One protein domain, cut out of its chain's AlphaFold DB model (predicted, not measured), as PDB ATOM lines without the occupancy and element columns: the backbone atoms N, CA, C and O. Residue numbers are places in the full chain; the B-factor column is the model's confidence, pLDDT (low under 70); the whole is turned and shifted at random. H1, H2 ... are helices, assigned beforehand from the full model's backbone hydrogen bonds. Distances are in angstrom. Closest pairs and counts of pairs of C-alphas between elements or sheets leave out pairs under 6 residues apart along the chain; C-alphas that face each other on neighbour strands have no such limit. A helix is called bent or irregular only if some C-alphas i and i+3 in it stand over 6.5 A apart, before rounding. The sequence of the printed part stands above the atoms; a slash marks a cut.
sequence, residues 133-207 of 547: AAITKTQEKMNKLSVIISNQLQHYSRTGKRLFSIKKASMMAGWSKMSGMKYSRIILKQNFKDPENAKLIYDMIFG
ATOM      1  N   ALA A 133      29.622  -7.360 -23.957       61.84
ATOM      2  CA  ALA A 133      29.380  -7.643 -25.372       61.84
ATOM      3  C   ALA A 133      30.662  -7.866 -26.210       61.84
ATOM      4  O   ALA A 133      30.669  -8.678 -27.140       61.84
ATOM      5  N   ALA A 134      31.768  -7.174 -25.907       61.91
ATOM      6  CA  ALA A 134      33.050  -7.368 -26.593       61.91
ATOM      7  C   ALA A 134      33.747  -8.678 -26.172       61.91
ATOM      8  O   ALA A 134      34.428  -9.310 -26.993       61.91
ATOM      9  N   ILE A 135      33.535  -9.108 -24.924       65.25
ATOM     10  CA  ILE A 135      33.993 -10.399 -24.395       65.25
ATOM     11  C   ILE A 135      33.220 -11.535 -25.083       65.25
ATOM     12  O   ILE A 135      33.845 -12.429 -25.658       65.25
ATOM     13  N   THR A 136      31.888 -11.438 -25.162       72.12
ATOM     14  CA  THR A 136      31.024 -12.427 -25.835       72.12
ATOM     15  C   THR A 136      31.372 -12.573 -27.318       72.12
ATOM     16  O   THR A 136      31.606 -13.680 -27.804       72.12
ATOM     17  N   LYS A 137      31.559 -11.456 -28.035       79.19
ATOM     18  CA  LYS A 137      31.945 -11.460 -29.458       79.19
ATOM     19  C   LYS A 137      33.335 -12.056 -29.703       79.19
ATOM     20  O   LYS A 137      33.587 -12.631 -30.761       79.19
ATOM     21  N   THR A 138      34.261 -11.918 -28.755       82.62
ATOM     22  CA  THR A 138      35.596 -12.534 -28.842       82.62
ATOM     23  C   THR A 138      35.515 -14.040 -28.605       82.62
ATOM     24  O   THR A 138      36.089 -14.805 -29.383       82.62
ATOM     25  N   GLN A 139      34.746 -14.464 -27.599       85.19
ATOM     26  CA  GLN A 139      34.531 -15.871 -27.276       85.19
ATOM     27  C   GLN A 139      33.834 -16.619 -28.419       85.19
ATOM     28  O   GLN A 139      34.278 -17.693 -28.817       85.19
ATOM     29  N   GLU A 140      32.810 -16.024 -29.034       88.69
ATOM     30  CA  GLU A 140      32.138 -16.587 -30.212       88.69
ATOM     31  C   GLU A 140      33.103 -16.820 -31.379       88.69
ATOM     32  O   GLU A 140      33.095 -17.880 -32.012       88.69
ATOM     33  N   LYS A 141      33.967 -15.840 -31.672       92.12
ATOM     34  CA  LYS A 141      34.971 -15.978 -32.731       92.12
ATOM     35  C   LYS A 141      36.036 -17.018 -32.381       92.12
ATOM     36  O   LYS A 141      36.519 -17.708 -33.279       92.12
ATOM     37  N   MET A 142      36.410 -17.151 -31.105       91.06
ATOM     38  CA  MET A 142      37.305 -18.218 -30.642       91.06
ATOM     39  C   MET A 142      36.662 -19.599 -30.790       91.06
ATOM     40  O   MET A 142      37.313 -20.500 -31.314       91.06
ATOM     41  N   ASN A 143      35.385 -19.754 -30.434       91.75
ATOM     42  CA  ASN A 143      34.643 -21.003 -30.609       91.75
ATOM     43  C   ASN A 143      34.554 -21.390 -32.095       91.75
ATOM     44  O   ASN A 143      34.876 -22.521 -32.460       91.75
ATOM     45  N   LYS A 144      34.226 -20.434 -32.979       93.75
ATOM     46  CA  LYS A 144      34.229 -20.648 -34.440       93.75
ATOM     47  C   LYS A 144      35.602 -21.082 -34.952       93.75
ATOM     48  O   LYS A 144      35.699 -22.034 -35.725       93.75
ATOM     49  N   LEU A 145      36.669 -20.412 -34.512       94.88
ATOM     50  CA  LEU A 145      38.035 -20.776 -34.889       94.88
ATOM     51  C   LEU A 145      38.418 -22.169 -34.372       94.88
ATOM     52  O   LEU A 145      39.039 -22.926 -35.109       94.88
ATOM     53  N   SER A 146      38.008 -22.528 -33.154       95.00
ATOM     54  CA  SER A 146      38.248 -23.845 -32.559       95.00
ATOM     55  C   SER A 146      37.605 -24.966 -33.378       95.00
ATOM     56  O   SER A 146      38.281 -25.927 -33.738       95.00
ATOM     57  N   VAL A 147      36.346 -24.797 -33.801       95.06
ATOM     58  CA  VAL A 147      35.664 -25.748 -34.699       95.06
ATOM     59  C   VAL A 147      36.412 -25.889 -36.030       95.06
ATOM     60  O   VAL A 147      36.645 -27.003 -36.502       95.06
ATOM     61  N   ILE A 148      36.850 -24.774 -36.628       96.00
ATOM     62  CA  ILE A 148      37.625 -24.796 -37.878       96.00
ATOM     63  C   ILE A 148      38.955 -25.540 -37.691       96.00
ATOM     64  O   ILE A 148      39.342 -26.323 -38.560       96.00
ATOM     65  N   ILE A 149      39.650 -25.322 -36.571       94.56
ATOM     66  CA  ILE A 149      40.907 -26.004 -36.235       94.56
ATOM     67  C   ILE A 149      40.682 -27.506 -36.064       94.56
ATOM     68  O   ILE A 149      41.431 -28.292 -36.638       94.56
ATOM     69  N   SER A 150      39.640 -27.911 -35.340       93.62
ATOM     70  CA  SER A 150      39.290 -29.321 -35.153       93.62
ATOM     71  C   SER A 150      38.989 -30.010 -36.486       93.62
ATOM     72  O   SER A 150      39.533 -31.079 -36.763       93.62
ATOM     73  N   ASN A 151      38.227 -29.360 -37.370       94.00
ATOM     74  CA  ASN A 151      37.949 -29.877 -38.713       94.00
ATOM     75  C   ASN A 151      39.222 -29.981 -39.566       94.00
ATOM     76  O   ASN A 151      39.441 -30.981 -40.251       94.00
ATOM     77  N   GLN A 152      40.094 -28.970 -39.502       93.38
ATOM     78  CA  GLN A 152      41.395 -28.979 -40.170       93.38
ATOM     79  C   GLN A 152      42.273 -30.136 -39.666       93.38
ATOM     80  O   GLN A 152      42.900 -30.805 -40.481       93.38
ATOM     81  N   LEU A 153      42.311 -30.392 -38.353       91.00
ATOM     82  CA  LEU A 153      43.087 -31.474 -37.734       91.00
ATOM     83  C   LEU A 153      42.578 -32.857 -38.139       91.00
ATOM     84  O   LEU A 153      43.363 -33.705 -38.566       91.00
ATOM     85  N   GLN A 154      41.266 -33.081 -38.056       90.06
ATOM     86  CA  GLN A 154      40.653 -34.344 -38.474       90.06
ATOM     87  C   GLN A 154      40.871 -34.608 -39.965       90.06
ATOM     88  O   GLN A 154      41.193 -35.724 -40.365       90.06
ATOM     89  N   HIS A 155      40.744 -33.581 -40.807       90.94
ATOM     90  CA  HIS A 155      41.008 -33.741 -42.229       90.94
ATOM     91  C   HIS A 155      42.493 -33.980 -42.516       90.94
ATOM     92  O   HIS A 155      42.826 -34.876 -43.289       90.94
ATOM     93  N   TYR A 156      43.391 -33.216 -41.888       88.12
ATOM     94  CA  TYR A 156      44.829 -33.332 -42.116       88.12
ATOM     95  C   TYR A 156      45.382 -34.675 -41.641       88.12
ATOM     96  O   TYR A 156      46.169 -35.281 -42.358       88.12
ATOM     97  N   SER A 157      44.960 -35.173 -40.478       85.31
ATOM     98  CA  SER A 157      45.355 -36.510 -40.008       85.31
ATOM     99  C   SER A 157      44.927 -37.600 -40.994       85.31
ATOM    100  O   SER A 157      45.723 -38.468 -41.328       85.31
ATOM    101  N   ARG A 158      43.717 -37.505 -41.561       83.62
ATOM    102  CA  ARG A 158      43.208 -38.485 -42.532       83.62
ATOM    103  C   ARG A 158      43.846 -38.382 -43.911       83.62
ATOM    104  O   ARG A 158      44.056 -39.402 -44.553       83.62
ATOM    105  N   THR A 159      44.146 -37.184 -44.409       85.31
ATOM    106  CA  THR A 159      44.530 -36.995 -45.824       85.31
ATOM    107  C   THR A 159      45.953 -36.478 -46.023       85.31
ATOM    108  O   THR A 159      46.475 -36.498 -47.140       85.31
ATOM    109  N   GLY A 160      46.587 -35.950 -44.979       83.31
ATOM    110  CA  GLY A 160      47.834 -35.187 -45.056       83.31
ATOM    111  C   GLY A 160      47.708 -33.854 -45.811       83.31
ATOM    112  O   GLY A 160      48.729 -33.237 -46.128       83.31
ATOM    113  N   LYS A 161      46.483 -33.418 -46.151       86.06
ATOM    114  CA  LYS A 161      46.190 -32.165 -46.865       86.06
ATOM    115  C   LYS A 161      45.535 -31.148 -45.932       86.06
ATOM    116  O   LYS A 161      44.879 -31.491 -44.957       86.06
ATOM    117  N   ARG A 162      45.728 -29.864 -46.234       88.19
ATOM    118  CA  ARG A 162      45.129 -28.736 -45.502       88.19
ATOM    119  C   ARG A 162      43.798 -28.361 -46.157       88.19
ATOM    120  O   ARG A 162      43.785 -28.171 -47.368       88.19
ATOM    121  N   LEU A 163      42.719 -28.195 -45.382       90.31
ATOM    122  CA  LEU A 163      41.440 -27.682 -45.909       90.31
ATOM    123  C   LEU A 163      41.520 -26.180 -46.184       90.31
ATOM    124  O   LEU A 163      41.083 -25.686 -47.223       90.31
ATOM    125  N   PHE A 164      42.090 -25.442 -45.233       91.81
ATOM    126  CA  PHE A 164      42.142 -23.990 -45.257       91.81
ATOM    127  C   PHE A 164      43.564 -23.486 -45.009       91.81
ATOM    128  O   PHE A 164      44.336 -24.070 -44.245       91.81
ATOM    129  N   SER A 165      43.902 -22.357 -45.633       90.06
ATOM    130  CA  SER A 165      45.036 -21.537 -45.204       90.06
ATOM    131  C   SER A 165      44.670 -20.771 -43.931       90.06
ATOM    132  O   SER A 165      43.490 -20.502 -43.688       90.06
ATOM    133  N   ILE A 166      45.666 -20.326 -43.154       92.00
ATOM    134  CA  ILE A 166      45.401 -19.514 -41.953       92.00
ATOM    135  C   ILE A 166      44.615 -18.239 -42.277       92.00
ATOM    136  O   ILE A 166      43.754 -17.840 -41.501       92.00
ATOM    137  N   LYS A 167      44.839 -17.628 -43.451       91.81
ATOM    138  CA  LYS A 167      44.084 -16.450 -43.907       91.81
ATOM    139  C   LYS A 167      42.594 -16.775 -44.043       91.81
ATOM    140  O   LYS A 167      41.768 -16.042 -43.509       91.81
ATOM    141  N   LYS A 168      42.261 -17.883 -44.715       93.06
ATOM    142  CA  LYS A 168      40.873 -18.314 -44.934       93.06
ATOM    143  C   LYS A 168      40.204 -18.740 -43.623       93.06
ATOM    144  O   LYS A 168      39.110 -18.272 -43.342       93.06
ATOM    145  N   ALA A 169      40.892 -19.526 -42.793       93.88
ATOM    146  CA  ALA A 169      40.397 -19.936 -41.478       93.88
ATOM    147  C   ALA A 169      40.118 -18.732 -40.557       93.88
ATOM    148  O   ALA A 169      39.060 -18.658 -39.939       93.88
ATOM    149  N   SER A 170      41.031 -17.752 -40.525       92.81
ATOM    150  CA  SER A 170      40.857 -16.522 -39.736       92.81
ATOM    151  C   SER A 170      39.644 -15.727 -40.210       92.81
ATOM    152  O   SER A 170      38.821 -15.325 -39.395       92.81
ATOM    153  N   MET A 171      39.497 -15.557 -41.527       93.75
ATOM    154  CA  MET A 171      38.380 -14.825 -42.122       93.75
ATOM    155  C   MET A 171      37.032 -15.496 -41.824       93.75
ATOM    156  O   MET A 171      36.097 -14.815 -41.417       93.75
ATOM    157  N   MET A 172      36.950 -16.826 -41.941       93.62
ATOM    158  CA  MET A 172      35.751 -17.604 -41.595       93.62
ATOM    159  C   MET A 172      35.377 -17.481 -40.109       93.62
ATOM    160  O   MET A 172      34.199 -17.477 -39.765       93.62
ATOM    161  N   ALA A 173      36.369 -17.331 -39.228       93.25
ATOM    162  CA  ALA A 173      36.154 -17.076 -37.806       93.25
ATOM    163  C   ALA A 173      35.889 -15.592 -37.471       93.25
ATOM    164  O   ALA A 173      35.660 -15.262 -36.311       93.25
ATOM    165  N   GLY A 174      35.927 -14.680 -38.451       92.75
ATOM    166  CA  GLY A 174      35.745 -13.241 -38.233       92.75
ATOM    167  C   GLY A 174      36.969 -12.525 -37.642       92.75
ATOM    168  O   GLY A 174      36.821 -11.490 -36.984       92.75
ATOM    169  N   TRP A 175      38.170 -13.067 -37.852       93.12
ATOM    170  CA  TRP A 175      39.450 -12.496 -37.432       93.12
ATOM    171  C   TRP A 175      40.287 -12.004 -38.616       93.12
ATOM    172  O   TRP A 175      40.271 -12.573 -39.708       93.12
ATOM    173  N   SER A 176      41.116 -10.986 -38.366       92.50
ATOM    174  CA  SER A 176      42.246 -10.689 -39.249       92.50
ATOM    175  C   SER A 176      43.233 -11.864 -39.244       92.50
ATOM    176  O   SER A 176      43.294 -12.635 -38.284       92.50
ATOM    177  N   LYS A 177      44.056 -11.990 -40.291       89.00
ATOM    178  CA  LYS A 177      45.083 -13.045 -40.382       89.00
ATOM    179  C   LYS A 177      45.999 -13.080 -39.147       89.00
ATOM    180  O   LYS A 177      46.317 -14.159 -38.655       89.00
ATOM    181  N   MET A 178      46.418 -11.912 -38.653       90.38
ATOM    182  CA  MET A 178      47.321 -11.799 -37.501       90.38
ATOM    183  C   MET A 178      46.648 -12.254 -36.204       90.38
ATOM    184  O   MET A 178      47.217 -13.060 -35.468       90.38
ATOM    185  N   SER A 179      45.418 -11.798 -35.955       91.00
ATOM    186  CA  SER A 179      44.661 -12.208 -34.770       91.00
ATOM    187  C   SER A 179      44.312 -13.693 -34.816       91.00
ATOM    188  O   SER A 179      44.498 -14.391 -33.826       91.00
ATOM    189  N   GLY A 180      43.891 -14.209 -35.973       90.62
ATOM    190  CA  GLY A 180      43.602 -15.631 -36.131       90.62
ATOM    191  C   GLY A 180      44.839 -16.505 -35.923       90.62
ATOM    192  O   GLY A 180      44.749 -17.507 -35.228       90.62
ATOM    193  N   MET A 181      46.024 -16.097 -36.392       89.81
ATOM    194  CA  MET A 181      47.280 -16.788 -36.065       89.81
ATOM    195  C   MET A 181      47.546 -16.834 -34.551       89.81
ATOM    196  O   MET A 181      47.882 -17.896 -34.023       89.81
ATOM    197  N   LYS A 182      47.392 -15.700 -33.853       92.19
ATOM    198  CA  LYS A 182      47.572 -15.621 -32.395       92.19
ATOM    199  C   LYS A 182      46.623 -16.582 -31.674       92.19
ATOM    200  O   LYS A 182      47.079 -17.405 -30.884       92.19
ATOM    201  N   TYR A 183      45.328 -16.512 -31.974       92.94
ATOM    202  CA  TYR A 183      44.317 -17.325 -31.297       92.94
ATOM    203  C   TYR A 183      44.375 -18.805 -31.683       92.94
ATOM    204  O   TYR A 183      44.183 -19.646 -30.813       92.94
ATOM    205  N   SER A 184      44.752 -19.153 -32.917       93.00
ATOM    206  CA  SER A 184      44.989 -20.550 -33.300       93.00
ATOM    207  C   SER A 184      46.089 -21.202 -32.466       93.00
ATOM    208  O   SER A 184      45.943 -22.347 -32.048       93.00
ATOM    209  N   ARG A 185      47.182 -20.481 -32.182       90.12
ATOM    210  CA  ARG A 185      48.252 -20.987 -31.307       90.12
ATOM    211  C   ARG A 185      47.779 -21.164 -29.867       90.12
ATOM    212  O   ARG A 185      48.173 -22.133 -29.232       90.12
ATOM    213  N   ILE A 186      46.944 -20.253 -29.362       90.25
ATOM    214  CA  ILE A 186      46.356 -20.360 -28.018       90.25
ATOM    215  C   ILE A 186      45.464 -21.603 -27.929       90.25
ATOM    216  O   ILE A 186      45.666 -22.421 -27.040       90.25
ATOM    217  N   ILE A 187      44.550 -21.784 -28.887       92.69
ATOM    218  CA  ILE A 187      43.642 -22.942 -28.940       92.69
ATOM    219  C   ILE A 187      44.438 -24.251 -29.015       92.69
ATOM    220  O   ILE A 187      44.166 -25.194 -28.280       92.69
ATOM    221  N   LEU A 188      45.470 -24.316 -29.861       91.50
ATOM    222  CA  LEU A 188      46.305 -25.513 -29.960       91.50
ATOM    223  C   LEU A 188      47.105 -25.779 -28.680       91.50
ATOM    224  O   LEU A 188      47.217 -26.932 -28.293       91.50
ATOM    225  N   LYS A 189      47.610 -24.754 -27.984       90.25
ATOM    226  CA  LYS A 189      48.261 -24.930 -26.672       90.25
ATOM    227  C   LYS A 189      47.299 -25.427 -25.589       90.25
ATOM    228  O   LYS A 189      47.725 -26.114 -24.674       90.25
ATOM    229  N   GLN A 190      46.018 -25.078 -25.679       88.06
ATOM    230  CA  GLN A 190      44.994 -25.609 -24.772       88.06
ATOM    231  C   GLN A 190      44.694 -27.084 -25.076       88.06
ATOM    232  O   GLN A 190      44.518 -27.876 -24.157       88.06
ATOM    233  N   ASN A 191      44.684 -27.459 -26.360       85.62
ATOM    234  CA  ASN A 191      44.391 -28.826 -26.799       85.62
ATOM    235  C   ASN A 191      45.590 -29.782 -26.659       85.62
ATOM    236  O   ASN A 191      45.402 -30.977 -26.440       85.62
ATOM    237  N   PHE A 192      46.818 -29.276 -26.789       83.88
ATOM    238  CA  PHE A 192      48.062 -30.037 -26.683       83.88
ATOM    239  C   PHE A 192      48.875 -29.495 -25.503       83.88
ATOM    240  O   PHE A 192      49.421 -28.397 -25.584       83.88
ATOM    241  N   LYS A 193      48.946 -30.272 -24.409       75.88
ATOM    242  CA  LYS A 193      49.576 -29.869 -23.133       75.88
ATOM    243  C   LYS A 193      51.049 -29.466 -23.273       75.88
ATOM    244  O   LYS A 193      51.523 -28.636 -22.507       75.88
ATOM    245  N   ASP A 194      51.755 -30.044 -24.241       79.81
ATOM    246  CA  ASP A 194      53.144 -29.709 -24.545       79.81
ATOM    247  C   ASP A 194      53.225 -28.534 -25.554       79.81
ATOM    248  O   ASP A 194      52.722 -28.650 -26.683       79.81
ATOM    249  N   PRO A 195      53.861 -27.403 -25.181       80.12
ATOM    250  CA  PRO A 195      54.030 -26.239 -26.047       80.12
ATOM    251  C   PRO A 195      54.743 -26.515 -27.376       80.12
ATOM    252  O   PRO A 195      54.385 -25.887 -28.381       80.12
ATOM    253  N   GLU A 196      55.724 -27.423 -27.405       79.50
ATOM    254  CA  GLU A 196      56.457 -27.747 -28.635       79.50
ATOM    255  C   GLU A 196      55.580 -28.559 -29.589       79.50
ATOM    256  O   GLU A 196      55.505 -28.251 -30.783       79.50
ATOM    257  N   ASN A 197      54.791 -29.493 -29.055       80.31
ATOM    258  CA  ASN A 197      53.771 -30.204 -29.819       80.31
ATOM    259  C   ASN A 197      52.699 -29.265 -30.377       80.31
ATOM    260  O   ASN A 197      52.389 -29.321 -31.567       80.31
ATOM    261  N   ALA A 198      52.173 -28.339 -29.575       85.62
ATOM    262  CA  ALA A 198      51.188 -27.363 -30.043       85.62
ATOM    263  C   ALA A 198      51.718 -26.508 -31.212       85.62
ATOM    264  O   ALA A 198      51.005 -26.251 -32.191       85.62
ATOM    265  N   LYS A 199      52.984 -26.082 -31.128       85.69
ATOM    266  CA  LYS A 199      53.675 -25.331 -32.183       85.69
ATOM    267  C   LYS A 199      53.886 -26.181 -33.434       85.69
ATOM    268  O   LYS A 199      53.592 -25.718 -34.535       85.69
ATOM    269  N   LEU A 200      54.326 -27.428 -33.281       84.12
ATOM    270  CA  LEU A 200      54.503 -28.343 -34.401       84.12
ATOM    271  C   LEU A 200      53.186 -28.609 -35.135       84.12
ATOM    272  O   LEU A 200      53.123 -28.501 -36.361       84.12
ATOM    273  N   ILE A 201      52.119 -28.900 -34.393       87.25
ATOM    274  CA  ILE A 201      50.792 -29.110 -34.964       87.25
ATOM    275  C   ILE A 201      50.317 -27.853 -35.700       87.25
ATOM    276  O   ILE A 201      49.824 -27.960 -36.825       87.25
ATOM    277  N   TYR A 202      50.531 -26.662 -35.129       90.75
ATOM    278  CA  TYR A 202      50.258 -25.398 -35.815       90.75
ATOM    279  C   TYR A 202      51.007 -25.308 -37.155       90.75
ATOM    280  O   TYR A 202      50.409 -24.978 -38.187       90.75
ATOM    281  N   ASP A 203      52.298 -25.638 -37.171       86.25
ATOM    282  CA  ASP A 203      53.113 -25.596 -38.384       86.25
ATOM    283  C   ASP A 203      52.671 -26.628 -39.430       86.25
ATOM    284  O   ASP A 203      52.692 -26.348 -40.633       86.25
ATOM    285  N   MET A 204      52.184 -27.790 -38.996       83.12
ATOM    286  CA  MET A 204      51.627 -28.819 -39.874       83.12
ATOM    287  C   MET A 204      50.335 -28.359 -40.548       83.12
ATOM    288  O   MET A 204      50.215 -28.478 -41.773       83.12
ATOM    289  N   ILE A 205      49.395 -27.791 -39.790       88.62
ATOM    290  CA  ILE A 205      48.060 -27.468 -40.309       88.62
ATOM    291  C   ILE A 205      47.951 -26.072 -40.934       88.62
ATOM    292  O   ILE A 205      47.112 -25.880 -41.815       88.62
ATOM    293  N   PHE A 206      48.807 -25.121 -40.546       87.38
ATOM    294  CA  PHE A 206      48.766 -23.734 -41.027       87.38
ATOM    295  C   PHE A 206      50.125 -23.140 -41.398       87.38
ATOM    296  O   PHE A 206      50.173 -22.308 -42.308       87.38
ATOM    297  N   GLY A 207      51.200 -23.520 -40.706       75.25
ATOM    298  CA  GLY A 207      52.532 -22.938 -40.895       75.25
ATOM    299  C   GLY A 207      53.377 -23.627 -41.967       75.25
ATOM    300  O   GLY A 207      52.862 -24.197 -42.934       75.25
TER     301      GLY A 207
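AT A GLANCE: This is residues 133 to 207 of the 547 residues of an uncharacterized protein of Candidatus Lokiarchaeota archaeon (UniProt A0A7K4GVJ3). One long, straight helix, H1, runs the length of the domain, and three shorter helices, H2, H3 and H4, pack on one side of it, steeply crossed. H3 and H4 make a V joined by a tight turn, H2 meets H3 about at a right angle, and the first part of H1 runs on beyond these contacts. The printed part has 75 residues with four named helices in the order H1, H2, H3, H4 and no named strand; the class is all helix, and the helix packing is mostly crossed. The whole is compact, with a radius of gyration of the C-alphas of 11.8 A, yet elongated in outline, with spans of 38 by 24 by 18 A.

IN THESE COORDINATES: H1, residues 133 to 159, is the longest helix, 38.9 A from C-alpha 133 at (29.380, -7.643, -25.372) to C-alpha 159 at (44.530, -36.995, -45.824). H3, residues 177 to 191, measures 20.8 A. H4, residues 195 to 205, measures 15.5 A and ends with C-alpha 205 at (48.060, -27.468, -40.309). H2, residues 166 to 172, measures 9.8 A. No helix is bent.

HOW THE PARTS SIT: H1 and H3 are the hubs, touching three helices each. H1 touches H3 with residues 142 to 149 alone; the closest C-alphas, of Ser 146 and Ile 187, are 6.6 A apart, and the lines stand about perpendicular, only just, at 72 degrees. H1 touches H2 with residues 144 to 148 alone, closest at the C-alphas of Ile 148 and Ala 169, 6.7 A, at a steep tilt of 54 degrees, opposite ways. With residues 152 to 156 alone H1 only just touches H4, with 3 pairs of C-alphas within 8 A; the closest are those of Gln 152 and Ile 205, 6.8 A, and the lines are only just about perpendicular, at 71 degrees. H3 touches H4 at a steep tilt of 53 degrees, opposite ways, and the closest C-alphas, of Lys 189 and Ala 198, are 5.1 A apart. H3 touches H2 with residues 177 to 181 alone, about perpendicular at 86 degrees; the closest C-alphas are those of Ser 170 and Gly 180, 4.6 A. H2 and H4 are apart. In H1, H2, H3 and H4 every pair of O i and N i+4 is within hydrogen-bond range.

THE WHOLE: The two C-alphas farthest apart are those of Ala 133 and Thr 159, 38.9 A. The printed part has no cut. The links from H2 to H3 and from H3 to H4 are tight, the link from H1 to H2 is short, and no link is long. The mean pLDDT of the printed part is 87.7, and residues 133 to 135 are under 70.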